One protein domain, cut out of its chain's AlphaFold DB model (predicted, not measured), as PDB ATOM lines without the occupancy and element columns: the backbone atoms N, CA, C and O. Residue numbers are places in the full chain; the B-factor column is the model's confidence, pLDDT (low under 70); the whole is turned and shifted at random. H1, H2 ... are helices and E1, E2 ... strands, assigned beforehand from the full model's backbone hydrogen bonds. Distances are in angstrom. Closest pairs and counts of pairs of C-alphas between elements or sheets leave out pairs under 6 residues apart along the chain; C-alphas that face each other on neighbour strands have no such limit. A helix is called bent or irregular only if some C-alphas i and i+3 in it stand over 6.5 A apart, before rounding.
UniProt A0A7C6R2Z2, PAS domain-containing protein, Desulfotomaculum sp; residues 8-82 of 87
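AT A GLANCE: This is residues 8 to 82 of the 87 residues of the protein "PAS domain-containing protein" of Desulfotomaculum sp (UniProt A0A7C6R2Z2). A strongly twisted sheet of three bent strands, E1, E2 and E3, has H4 packed over one face. Before H4 the chain winds through three short helices: H1 grazes the sheet near the E1 to E2 turn, and H2 lies farthest out. The printed part has 75 residues, in the order H1 H2 H3 H4 E1 E2 E3; the sheet, E1 - E2 - E3, is antiparallel, and the class is mixed, helices and strands. It is compact, with a radius of gyration of the C-alphas of 11.9 A, and spans 34 by 25 by 19 A.

HOW THE PARTS SIT: E1, residues 50 to 57, E2, residues 60 to 71, and E3, residues 74 to 81, form a meander, each strand the antiparallel neighbour of the one before. In the hairpin E1 and E2, N 53 and O 64 are 2.9 A apart, within hydrogen-bond range; in the hairpin E2 and E3, N 69 and O 77 are 2.8 A apart. E1 bends by 65 degrees at residue 53, E2 by 59 degrees at residue 63 and E3 by 53 degrees at residue 77. H4, residues 40 to 46, is on the sheet at a height of 7.4 A, over E2, with E3 only just short: 4 of its 7 C-alphas fall on E2 and 2 on E3. It runs slantwise to the strands, at 41 degrees to E2 on the local plane; the closest C-alphas of H4 and E2 are those of Val 43 and Pro 68, 6.0 A apart. H3, residues 31 to 34, and H4 touch only at the corner, and only just, with 3 pairs of C-alphas within 8 A, the closest those of Gln 32 and Pro 41, 7.3 A. H1, residues 13 to 19, only grazes the sheet with residues 15 to 19. H1 and H2, residues 23 to 26, are close but not clearly touching, the closest C-alphas being those of Glu 16 and Ala 23, 6.3 A. In H1 and H4 every O i to N i+4 pair is within hydrogen-bond range; H2 and H3 are too short for such a pair.

IN THESE COORDINATES: E2 is 32.2 A from first to last C-alpha, E3 20.3 A and E1 16.8 A; H1 and H4 are each 10.0 A. C-alpha 13, where H1 begins, is at (1.501, -17.519, 4.459), and C-alpha 81, where E3 ends, is at (13.131, -21.571, 3.547).

THE WHOLE: The two C-alphas farthest apart, those of Gly 59 and Asp 72, are 37.3 A apart. The printed part has no cut, and its links between named elements are tight. The mean pLDDT of the printed part is 95.7, and no printed residue is under 70.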
ATOM      1  N   ILE A   8       3.166 -32.066  -0.163       98.75
ATOM      2  CA  ILE A   8       3.185 -30.870   0.689       98.75
ATOM      3  C   ILE A   8       2.584 -31.193   2.060       98.75
ATOM      4  O   ILE A   8       1.438 -31.628   2.147       98.75
ATOM      5  N   THR A   9       3.328 -30.922   3.132       98.50
ATOM      6  CA  THR A   9       2.880 -31.143   4.522       98.50
ATOM      7  C   THR A   9       2.665 -29.854   5.303       98.50
ATOM      8  O   THR A   9       1.878 -29.826   6.242       98.50
ATOM      9  N   ALA A  10       3.351 -28.777   4.921       97.75
ATOM     10  CA  ALA A  10       3.194 -27.474   5.553       97.75
ATOM     11  C   ALA A  10       3.562 -26.343   4.593       97.75
ATOM     12  O   ALA A  10       4.576 -26.410   3.883       97.75
ATOM     13  N   LEU A  11       2.771 -25.275   4.640       97.69
ATOM     14  CA  LEU A  11       3.012 -24.005   3.965       97.69
ATOM     15  C   LEU A  11       2.841 -22.876   4.981       97.69
ATOM     16  O   LEU A  11       1.926 -22.904   5.798       97.69
ATOM     17  N   ASN A  12       3.715 -21.875   4.915       95.50
ATOM     18  CA  ASN A  12       3.475 -20.609   5.598       95.50
ATOM     19  C   ASN A  12       2.718 -19.646   4.669       95.50
ATOM     20  O   ASN A  12       2.599 -19.881   3.464       95.50
ATOM     21  N   ARG A  13       2.268 -18.513   5.219       96.06
ATOM     22  CA  ARG A  13       1.501 -17.519   4.459       96.06
ATOM     23  C   ARG A  13       2.234 -16.999   3.216       96.06
ATOM     24  O   ARG A  13       1.622 -16.778   2.177       96.06
ATOM     25  N   ALA A  14       3.549 -16.811   3.303       93.12
ATOM     26  CA  ALA A  14       4.345 -16.364   2.162       93.12
ATOM     27  C   ALA A  14       4.363 -17.408   1.033       93.12
ATOM     28  O   ALA A  14       4.252 -17.042  -0.135       93.12
ATOM     29  N   ALA A  15       4.469 -18.693   1.374       94.88
ATOM     30  CA  ALA A  15       4.426 -19.779   0.407       94.88
ATOM     31  C   ALA A  15       3.051 -19.874  -0.265       94.88
ATOM     32  O   ALA A  15       3.004 -19.980  -1.483       94.88
ATOM     33  N   GLU A  16       1.946 -19.738   0.474       96.81
ATOM     34  CA  GLU A  16       0.599 -19.689  -0.123       96.81
ATOM     35  C   GLU A  16       0.479 -18.591  -1.193       96.81
ATOM     36  O   GLU A  16      -0.024 -18.832  -2.288       96.81
ATOM     37  N   LEU A  17       0.989 -17.387  -0.904       95.38
ATOM     38  CA  LEU A  17       0.956 -16.247  -1.831       95.38
ATOM     39  C   LEU A  17       1.847 -16.451  -3.065       95.38
ATOM     40  O   LEU A  17       1.523 -15.975  -4.152       95.38
ATOM     41  N   ILE A  18       2.985 -17.129  -2.906       94.31
ATOM     42  CA  ILE A  18       3.887 -17.466  -4.016       94.31
ATOM     43  C   ILE A  18       3.257 -18.545  -4.903       94.31
ATOM     44  O   ILE A  18       3.271 -18.423  -6.128       94.31
ATOM     45  N   LEU A  19       2.687 -19.576  -4.278       95.06
ATOM     46  CA  LEU A  19       2.086 -20.729  -4.948       95.06
ATOM     47  C   LEU A  19       0.691 -20.433  -5.512       95.06
ATOM     48  O   LEU A  19       0.226 -21.169  -6.374       95.06
ATOM     49  N   GLY A  20       0.046 -19.350  -5.074       95.00
ATOM     50  CA  GLY A  20      -1.274 -18.947  -5.553       95.00
ATOM     51  C   GLY A  20      -2.410 -19.821  -5.019       95.00
ATOM     52  O   GLY A  20      -3.439 -19.944  -5.675       95.00
ATOM     53  N   GLY A  21      -2.243 -20.438  -3.845       96.12
ATOM     54  CA  GLY A  21      -3.248 -21.328  -3.261       96.12
ATOM     55  C   GLY A  21      -3.139 -21.440  -1.744       96.12
ATOM     56  O   GLY A  21      -2.058 -21.307  -1.172       96.12
ATOM     57  N   ALA A  22      -4.280 -21.675  -1.094       97.75
ATOM     58  CA  ALA A  22      -4.351 -21.862   0.352       97.75
ATOM     59  C   ALA A  22      -3.746 -23.209   0.773       97.75
ATOM     60  O   ALA A  22      -3.862 -24.208   0.059       97.75
ATOM     61  N   ALA A  23      -3.165 -23.265   1.970       97.38
ATOM     62  CA  ALA A  23      -2.559 -24.467   2.528       97.38
ATOM     63  C   ALA A  23      -3.558 -25.625   2.608       97.38
ATOM     64  O   ALA A  23      -3.207 -26.753   2.275       97.38
ATOM     65  N   THR A  24      -4.816 -25.341   2.948       97.38
ATOM     66  CA  THR A  24      -5.906 -26.329   2.987       97.38
ATOM     67  C   THR A  24      -6.190 -26.977   1.631       97.38
ATOM     68  O   THR A  24      -6.613 -28.124   1.593       97.38
ATOM     69  N   ALA A  25      -5.929 -26.275   0.525       98.06
ATOM     70  CA  ALA A  25      -6.132 -26.785  -0.832       98.06
ATOM     71  C   ALA A  25      -4.878 -27.454  -1.425       98.06
ATOM     72  O   ALA A  25      -4.979 -28.242  -2.363       98.06
ATOM     73  N   LEU A  26      -3.689 -27.108  -0.921       98.12
ATOM     74  CA  LEU A  26      -2.413 -27.581  -1.467       98.12
ATOM     75  C   LEU A  26      -1.775 -28.712  -0.654       98.12
ATOM     76  O   LEU A  26      -0.969 -29.466  -1.195       98.12
ATOM     77  N   THR A  27      -2.120 -28.852   0.625       98.44
ATOM     78  CA  THR A  27      -1.605 -29.929   1.483       98.44
ATOM     79  C   THR A  27      -1.987 -31.298   0.920       98.44
ATOM     80  O   THR A  27      -3.094 -31.497   0.428       98.44
ATOM     81  N   GLY A  28      -1.047 -32.241   0.962       98.50
ATOM     82  CA  GLY A  28      -1.184 -33.583   0.395       98.50
ATOM     83  C   GLY A  28      -0.867 -33.674  -1.101       98.50
ATOM     84  O   GLY A  28      -0.586 -34.769  -1.586       98.50
ATOM     85  N   ARG A  29      -0.844 -32.552  -1.834       98.50
ATOM     86  CA  ARG A  29      -0.532 -32.560  -3.269       98.50
ATOM     87  C   ARG A  29       0.971 -32.731  -3.532       98.50
ATOM     88  O   ARG A  29       1.775 -32.222  -2.741       98.50
ATOM     89  N   PRO A  30       1.368 -33.377  -4.644       98.38
ATOM     90  CA  PRO A  30       2.768 -33.461  -5.046       98.38
ATOM     91  C   PRO A  30       3.353 -32.080  -5.348       98.38
ATOM     92  O   PRO A  30       2.793 -31.302  -6.127       98.38
ATOM     93  N   ILE A  31       4.521 -31.775  -4.783       97.69
ATOM     94  CA  ILE A  31       5.187 -30.489  -5.019       97.69
ATOM     95  C   ILE A  31       5.594 -30.302  -6.481       97.69
ATOM     96  O   ILE A  31       5.620 -29.172  -6.951       97.69
ATOM     97  N   GLN A  32       5.859 -31.386  -7.215       96.62
ATOM     98  CA  GLN A  32       6.214 -31.318  -8.633       96.62
ATOM     99  C   GLN A  32       5.056 -30.795  -9.497       96.62
ATOM    100  O   GLN A  32       5.296 -30.127 -10.497       96.62
ATOM    101  N   GLU A  33       3.806 -31.042  -9.097       96.75
ATOM    102  CA  GLU A  33       2.629 -30.494  -9.780       96.75
ATOM    103  C   GLU A  33       2.376 -29.032  -9.403       96.75
ATOM    104  O   GLU A  33       1.984 -28.224 -10.241       96.75
ATOM    105  N   VAL A  34       2.573 -28.692  -8.126       96.81
ATOM    106  CA  VAL A  34       2.250 -27.365  -7.581       96.81
ATOM    107  C   VAL A  34       3.357 -26.342  -7.873       96.81
ATOM    108  O   VAL A  34       3.078 -25.173  -8.116       96.81
ATOM    109  N   ALA A  35       4.618 -26.769  -7.836       95.50
ATOM    110  CA  ALA A  35       5.810 -25.954  -8.049       95.50
ATOM    111  C   ALA A  35       6.957 -26.801  -8.649       95.50
ATOM    112  O   ALA A  35       7.932 -27.109  -7.950       95.50
ATOM    113  N   PRO A  36       6.891 -27.139  -9.952       93.25
ATOM    114  CA  PRO A  36       7.887 -27.983 -10.628       93.25
ATOM    115  C   PRO A  36       9.319 -27.428 -10.559       93.25
ATOM    116  O   PRO A  36      10.283 -28.185 -10.599       93.25
ATOM    117  N   GLY A  37       9.474 -26.107 -10.417       91.06
ATOM    118  CA  GLY A  37      10.767 -25.427 -10.270       91.06
ATOM    119  C   GLY A  37      11.266 -25.271  -8.828       91.06
ATOM    120  O   GLY A  37      12.203 -24.510  -8.601       91.06
ATOM    121  N   SER A  38      10.637 -25.918  -7.839       94.12
ATOM    122  CA  SER A  38      10.962 -25.717  -6.414       94.12
ATOM    123  C   SER A  38      12.322 -26.272  -5.982       94.12
ATOM    124  O   SER A  38      12.861 -25.811  -4.980       94.12
ATOM    125  N   GLY A  39      12.855 -27.269  -6.695       94.94
ATOM    126  CA  GLY A  39      14.093 -27.969  -6.335       94.94
ATOM    127  C   GLY A  39      13.972 -28.937  -5.150       94.94
ATOM    128  O   GLY A  39      14.938 -29.615  -4.816       94.94
ATOM    129  N   LEU A  40      12.800 -29.035  -4.510       97.19
ATOM    130  CA  LEU A  40      12.580 -29.936  -3.374       97.19
ATOM    131  C   LEU A  40      12.697 -31.430  -3.731       97.19
ATOM    132  O   LEU A  40      13.266 -32.154  -2.916       97.19
ATOM    133  N   PRO A  41      12.237 -31.907  -4.907       97.31
ATOM    134  CA  PRO A  41      12.443 -33.303  -5.305       97.31
ATOM    135  C   PRO A  41      13.921 -33.697  -5.395       97.31
ATOM    136  O   PRO A  41      14.310 -34.735  -4.880       97.31
ATOM    137  N   GLU A  42      14.766 -32.820  -5.935       97.50
ATOM    138  CA  GLU A  42      16.212 -33.054  -6.024       97.50
ATOM    139  C   GLU A  42      16.858 -33.177  -4.633       97.50
ATOM    140  O   GLU A  42      17.733 -34.010  -4.413       97.50
ATOM    141  N   VAL A  43      16.402 -32.390  -3.651       98.19
ATOM    142  CA  VAL A  43      16.870 -32.506  -2.259       98.19
ATOM    143  C   VAL A  43      16.389 -33.796  -1.598       98.19
ATOM    144  O   VAL A  43      17.134 -34.379  -0.812       98.19
ATOM    145  N   LEU A  44      15.179 -34.265  -1.914       98.38
ATOM    146  CA  LEU A  44      14.692 -35.564  -1.439       98.38
ATOM    147  C   LEU A  44      15.534 -36.722  -1.988       98.38
ATOM    148  O   LEU A  44      15.855 -37.640  -1.238       98.38
ATOM    149  N   GLU A  45      15.908 -36.657  -3.265       97.62
ATOM    150  CA  GLU A  45      16.719 -37.681  -3.936       97.62
ATOM    151  C   GLU A  45      18.172 -37.687  -3.454       97.62
ATOM    152  O   GLU A  45      18.743 -38.741  -3.181       97.62
ATOM    153  N   THR A  46      18.782 -36.506  -3.348       97.62
ATOM    154  CA  THR A  46      20.217 -36.378  -3.052       97.62
ATOM    155  C   THR A  46      20.524 -36.336  -1.559       97.62
ATOM    156  O   THR A  46      21.648 -36.632  -1.155       97.62
ATOM    157  N   GLY A  47      19.564 -35.916  -0.730       97.62
ATOM    158  CA  GLY A  47      19.804 -35.612   0.679       97.62
ATOM    159  C   GLY A  47      20.788 -34.459   0.899       97.62
ATOM    160  O   GLY A  47      21.357 -34.349   1.984       97.62
ATOM    161  N   GLN A  48      21.023 -33.611  -0.109       97.62
ATOM    162  CA  GLN A  48      21.997 -32.523  -0.034       97.62
ATOM    163  C   GLN A  48      21.332 -31.171   0.234       97.62
ATOM    164  O   GLN A  48      20.318 -30.813  -0.364       97.62
ATOM    165  N   LEU A  49      21.941 -30.392   1.131       96.00
ATOM    166  CA  LEU A  49      21.595 -28.990   1.352       96.00
ATOM    167  C   LEU A  49      21.925 -28.174   0.097       96.00
ATOM    168  O   LEU A  49      23.039 -28.245  -0.417       96.00
ATOM    169  N   GLN A  50      20.989 -27.330  -0.331       95.69
ATOM    170  CA  GLN A  50      21.204 -26.391  -1.427       95.69
ATOM    171  C   GLN A  50      20.936 -24.968  -0.953       95.69
ATOM    172  O   GLN A  50      19.805 -24.608  -0.620       95.69
ATOM    173  N   THR A  51      21.982 -24.152  -0.896       93.94
ATOM    174  CA  THR A  51      21.911 -22.774  -0.406       93.94
ATOM    175  C   THR A  51      21.801 -21.780  -1.553       93.94
ATOM    176  O   THR A  51      22.324 -21.996  -2.645       93.94
ATOM    177  N   SER A  52      21.105 -20.671  -1.304       93.00
ATOM    178  CA  SER A  52      20.977 -19.550  -2.240       93.00
ATOM    179  C   SER A  52      20.504 -19.953  -3.645       93.00
ATOM    180  O   SER A  52      20.855 -19.312  -4.642       93.00
ATOM    181  N   ARG A  53      19.676 -21.002  -3.743       93.38
ATOM    182  CA  ARG A  53      19.162 -21.490  -5.023       93.38
ATOM    183  C   ARG A  53      18.181 -20.475  -5.589       93.38
ATOM    184  O   ARG A  53      17.199 -20.112  -4.941       93.38
ATOM    185  N   ARG A  54      18.432 -20.042  -6.821       93.50
ATOM    186  CA  ARG A  54      17.482 -19.240  -7.594       93.50
ATOM    187  C   ARG A  54      16.405 -20.160  -8.151       93.50
ATOM    188  O   ARG A  54      16.724 -21.104  -8.870       93.50
ATOM    189  N   VAL A  55      15.150 -19.883  -7.827       91.44
ATOM    190  CA  VAL A  55      13.992 -20.637  -8.319       91.44
ATOM    191  C   VAL A  55      12.973 -19.688  -8.935       91.44
ATOM    192  O   VAL A  55      12.851 -18.531  -8.521       91.44
ATOM    193  N   VAL A  56      12.249 -20.183  -9.935       91.44
ATOM    194  CA  VAL A  56      11.150 -19.459 -10.578       91.44
ATOM    195  C   VAL A  56       9.873 -20.250 -10.355       91.44
ATOM    196  O   VAL A  56       9.761 -21.396 -10.785       91.44
ATOM    197  N   ILE A  57       8.922 -19.644  -9.653       91.75
ATOM    198  CA  ILE A  57       7.637 -20.264  -9.314       91.75
ATOM    199  C   ILE A  57       6.543 -19.252  -9.637       91.75
ATOM    200  O   ILE A  57       6.589 -18.126  -9.144       91.75
ATOM    201  N   ASN A  58       5.583 -19.624 -10.489       90.94
ATOM    202  CA  ASN A  58       4.500 -18.739 -10.945       90.94
ATOM    203  C   ASN A  58       4.998 -17.363 -11.439       90.94
ATOM    204  O   ASN A  58       4.448 -16.322 -11.083       90.94
ATOM    205  N   GLY A  59       6.102 -17.347 -12.196       90.12
ATOM    206  CA  GLY A  59       6.725 -16.119 -12.710       90.12
ATOM    207  C   GLY A  59       7.436 -15.254 -11.659       90.12
ATOM    208  O   GLY A  59       7.960 -14.195 -11.991       90.12
ATOM    209  N   LYS A  60       7.486 -15.681 -10.391       89.62
ATOM    210  CA  LYS A  60       8.207 -14.983  -9.320       89.62
ATOM    211  C   LYS A  60       9.623 -15.541  -9.210       89.62
ATOM    212  O   LYS A  60       9.802 -16.746  -9.043       89.62
ATOM    213  N   HIS A  61      10.612 -14.654  -9.258       91.56
ATOM    214  CA  HIS A  61      12.014 -14.987  -9.019       91.56
ATOM    215  C   HIS A  61      12.304 -14.948  -7.522       91.56
ATOM    216  O   HIS A  61      12.059 -13.940  -6.857       91.56
ATOM    217  N   LEU A  62      12.816 -16.052  -6.990       91.31
ATOM    218  CA  LEU A  62      13.050 -16.234  -5.565       91.31
ATOM    219  C   LEU A  62      14.459 -16.776  -5.358       91.31
ATOM    220  O   LEU A  62      14.987 -17.505  -6.197       91.31
ATOM    221  N   VAL A  63      15.037 -16.464  -4.205       93.50
ATOM    222  CA  VAL A  63      16.182 -17.198  -3.675       93.50
ATOM    223  C   VAL A  63      15.673 -18.014  -2.494       93.50
ATOM    224  O   VAL A  63      14.948 -17.476  -1.656       93.50
ATOM    225  N   SER A  64      16.012 -19.300  -2.448       93.69
ATOM    226  CA  SER A  64      15.615 -20.221  -1.382       93.69
ATOM    227  C   SER A  64      16.801 -21.062  -0.931       93.69
ATOM    228  O   SER A  64      17.603 -21.500  -1.755       93.69
ATOM    229  N   ASN A  65      16.863 -21.343   0.368       95.50
ATOM    230  CA  ASN A  65      17.624 -22.480   0.869       95.50
ATOM    231  C   ASN A  65      16.695 -23.696   0.877       95.50
ATOM    232  O   ASN A  65      15.528 -23.577   1.264       95.50
ATOM    233  N   LEU A  66      17.197 -24.839   0.422       96.38
ATOM    234  CA  LEU A  66      16.488 -26.111   0.409       96.38
ATOM    235  C   LEU A  66      17.257 -27.098   1.279       96.38
ATOM    236  O   LEU A  66      18.409 -27.411   0.988       96.38
ATOM    237  N   SER A  67      16.636 -27.566   2.351       97.62
ATOM    238  CA  SER A  67      17.280 -28.440   3.329       97.62
ATOM    239  C   SER A  67      16.550 -29.778   3.408       97.62
ATOM    240  O   SER A  67      15.315 -29.778   3.496       97.62
ATOM    241  N   PRO A  68      17.267 -30.914   3.395       98.31
ATOM    242  CA  PRO A  68      16.658 -32.200   3.694       98.31
ATOM    243  C   PRO A  68      16.252 -32.235   5.170       98.31
ATOM    244  O   PRO A  68      16.889 -31.623   6.028       98.31
ATOM    245  N   VAL A  69      15.191 -32.971   5.468       98.25
ATOM    246  CA  VAL A  69      14.804 -33.333   6.830       98.25
ATOM    247  C   VAL A  69      15.173 -34.792   7.008       98.25
ATOM    248  O   VAL A  69      14.685 -35.644   6.266       98.25
ATOM    249  N   THR A  70      16.055 -35.074   7.962       97.75
ATOM    250  CA  THR A  70      16.583 -36.417   8.194       97.75
ATOM    251  C   THR A  70      16.152 -36.968   9.548       97.75
ATOM    252  O   THR A  70      16.045 -36.238  10.533       97.75
ATOM    253  N   HIS A  71      15.891 -38.271   9.591       97.19
ATOM    254  CA  HIS A  71      15.619 -39.034  10.806       97.19
ATOM    255  C   HIS A  71      16.319 -40.388  10.681       97.19
ATOM    256  O   HIS A  71      16.194 -41.044   9.646       97.19
ATOM    257  N   ASP A  72      17.116 -40.770  11.682       96.50
ATOM    258  CA  ASP A  72      17.934 -41.994  11.672       96.50
ATOM    259  C   ASP A  72      18.761 -42.185  10.387       96.50
ATOM    260  O   ASP A  72      18.800 -43.256   9.780       96.50
ATOM    261  N   GLY A  73      19.396 -41.105   9.922       95.50
ATOM    262  CA  GLY A  73      20.231 -41.112   8.716       95.50
ATOM    263  C   GLY A  73      19.463 -41.228   7.395       95.50
ATOM    264  O   GLY A  73      20.088 -41.302   6.340       95.50
ATOM    265  N   ARG A  74      18.124 -41.220   7.418       97.06
ATOM    266  CA  ARG A  74      17.270 -41.276   6.222       97.06
ATOM    267  C   ARG A  74      16.596 -39.940   5.969       97.06
ATOM    268  O   ARG A  74      16.154 -39.282   6.906       97.06
ATOM    269  N   VAL A  75      16.469 -39.560   4.701       98.38
ATOM    270  CA  VAL A  75      15.676 -38.394   4.300       98.38
ATOM    271  C   VAL A  75      14.193 -38.735   4.452       98.38
ATOM    272  O   VAL A  75      13.689 -39.651   3.807       98.38
ATOM    273  N   VAL A  76      13.497 -38.006   5.321       98.50
ATOM    274  CA  VAL A  76      12.055 -38.164   5.590       98.50
ATOM    275  C   VAL A  76      11.219 -37.003   5.048       98.50
ATOM    276  O   VAL A  76       9.991 -37.018   5.127       98.50
ATOM    277  N   GLY A  77      11.874 -35.991   4.486       98.62
ATOM    278  CA  GLY A  77      11.230 -34.830   3.896       98.62
ATOM    279  C   GLY A  77      12.240 -33.781   3.454       98.62
ATOM    280  O   GLY A  77      13.451 -33.977   3.548       98.62
ATOM    281  N   ALA A  78      11.734 -32.644   2.993       98.50
ATOM    282  CA  ALA A  78      12.555 -31.491   2.641       98.50
ATOM    283  C   ALA A  78      11.803 -30.182   2.904       98.50
ATOM    284  O   ALA A  78      10.565 -30.116   2.885       98.50
ATOM    285  N   VAL A  79      12.547 -29.107   3.143       97.88
ATOM    286  CA  VAL A  79      11.986 -27.787   3.421       97.88
ATOM    287  C   VAL A  79      12.665 -26.712   2.583       97.88
ATOM    288  O   VAL A  79      13.883 -26.673   2.461       97.88
ATOM    289  N   ALA A  80      11.844 -25.831   2.012       96.44
ATOM    290  CA  ALA A  80      12.282 -24.606   1.367       96.44
ATOM    291  C   ALA A  80      12.079 -23.451   2.347       96.44
ATOM    292  O   ALA A  80      10.957 -23.222   2.812       96.44
ATOM    293  N   VAL A  81      13.154 -22.740   2.667       91.44
ATOM    294  CA  VAL A  81      13.131 -21.571   3.547       91.44
ATOM    295  C   VAL A  81      13.708 -20.366   2.825       91.44
ATOM    296  O   VAL A  81      14.642 -20.473   2.026       91.44
ATOM    297  N   ARG A  82      13.149 -19.191   3.113       86.69
ATOM    298  CA  ARG A  82      13.719 -17.941   2.620       86.69
ATOM    299  C   ARG A  82      15.105 -17.760   3.263       86.69
ATOM    300  O   ARG A  82      15.186 -17.900   4.483       86.69
TER     301      ARG A  82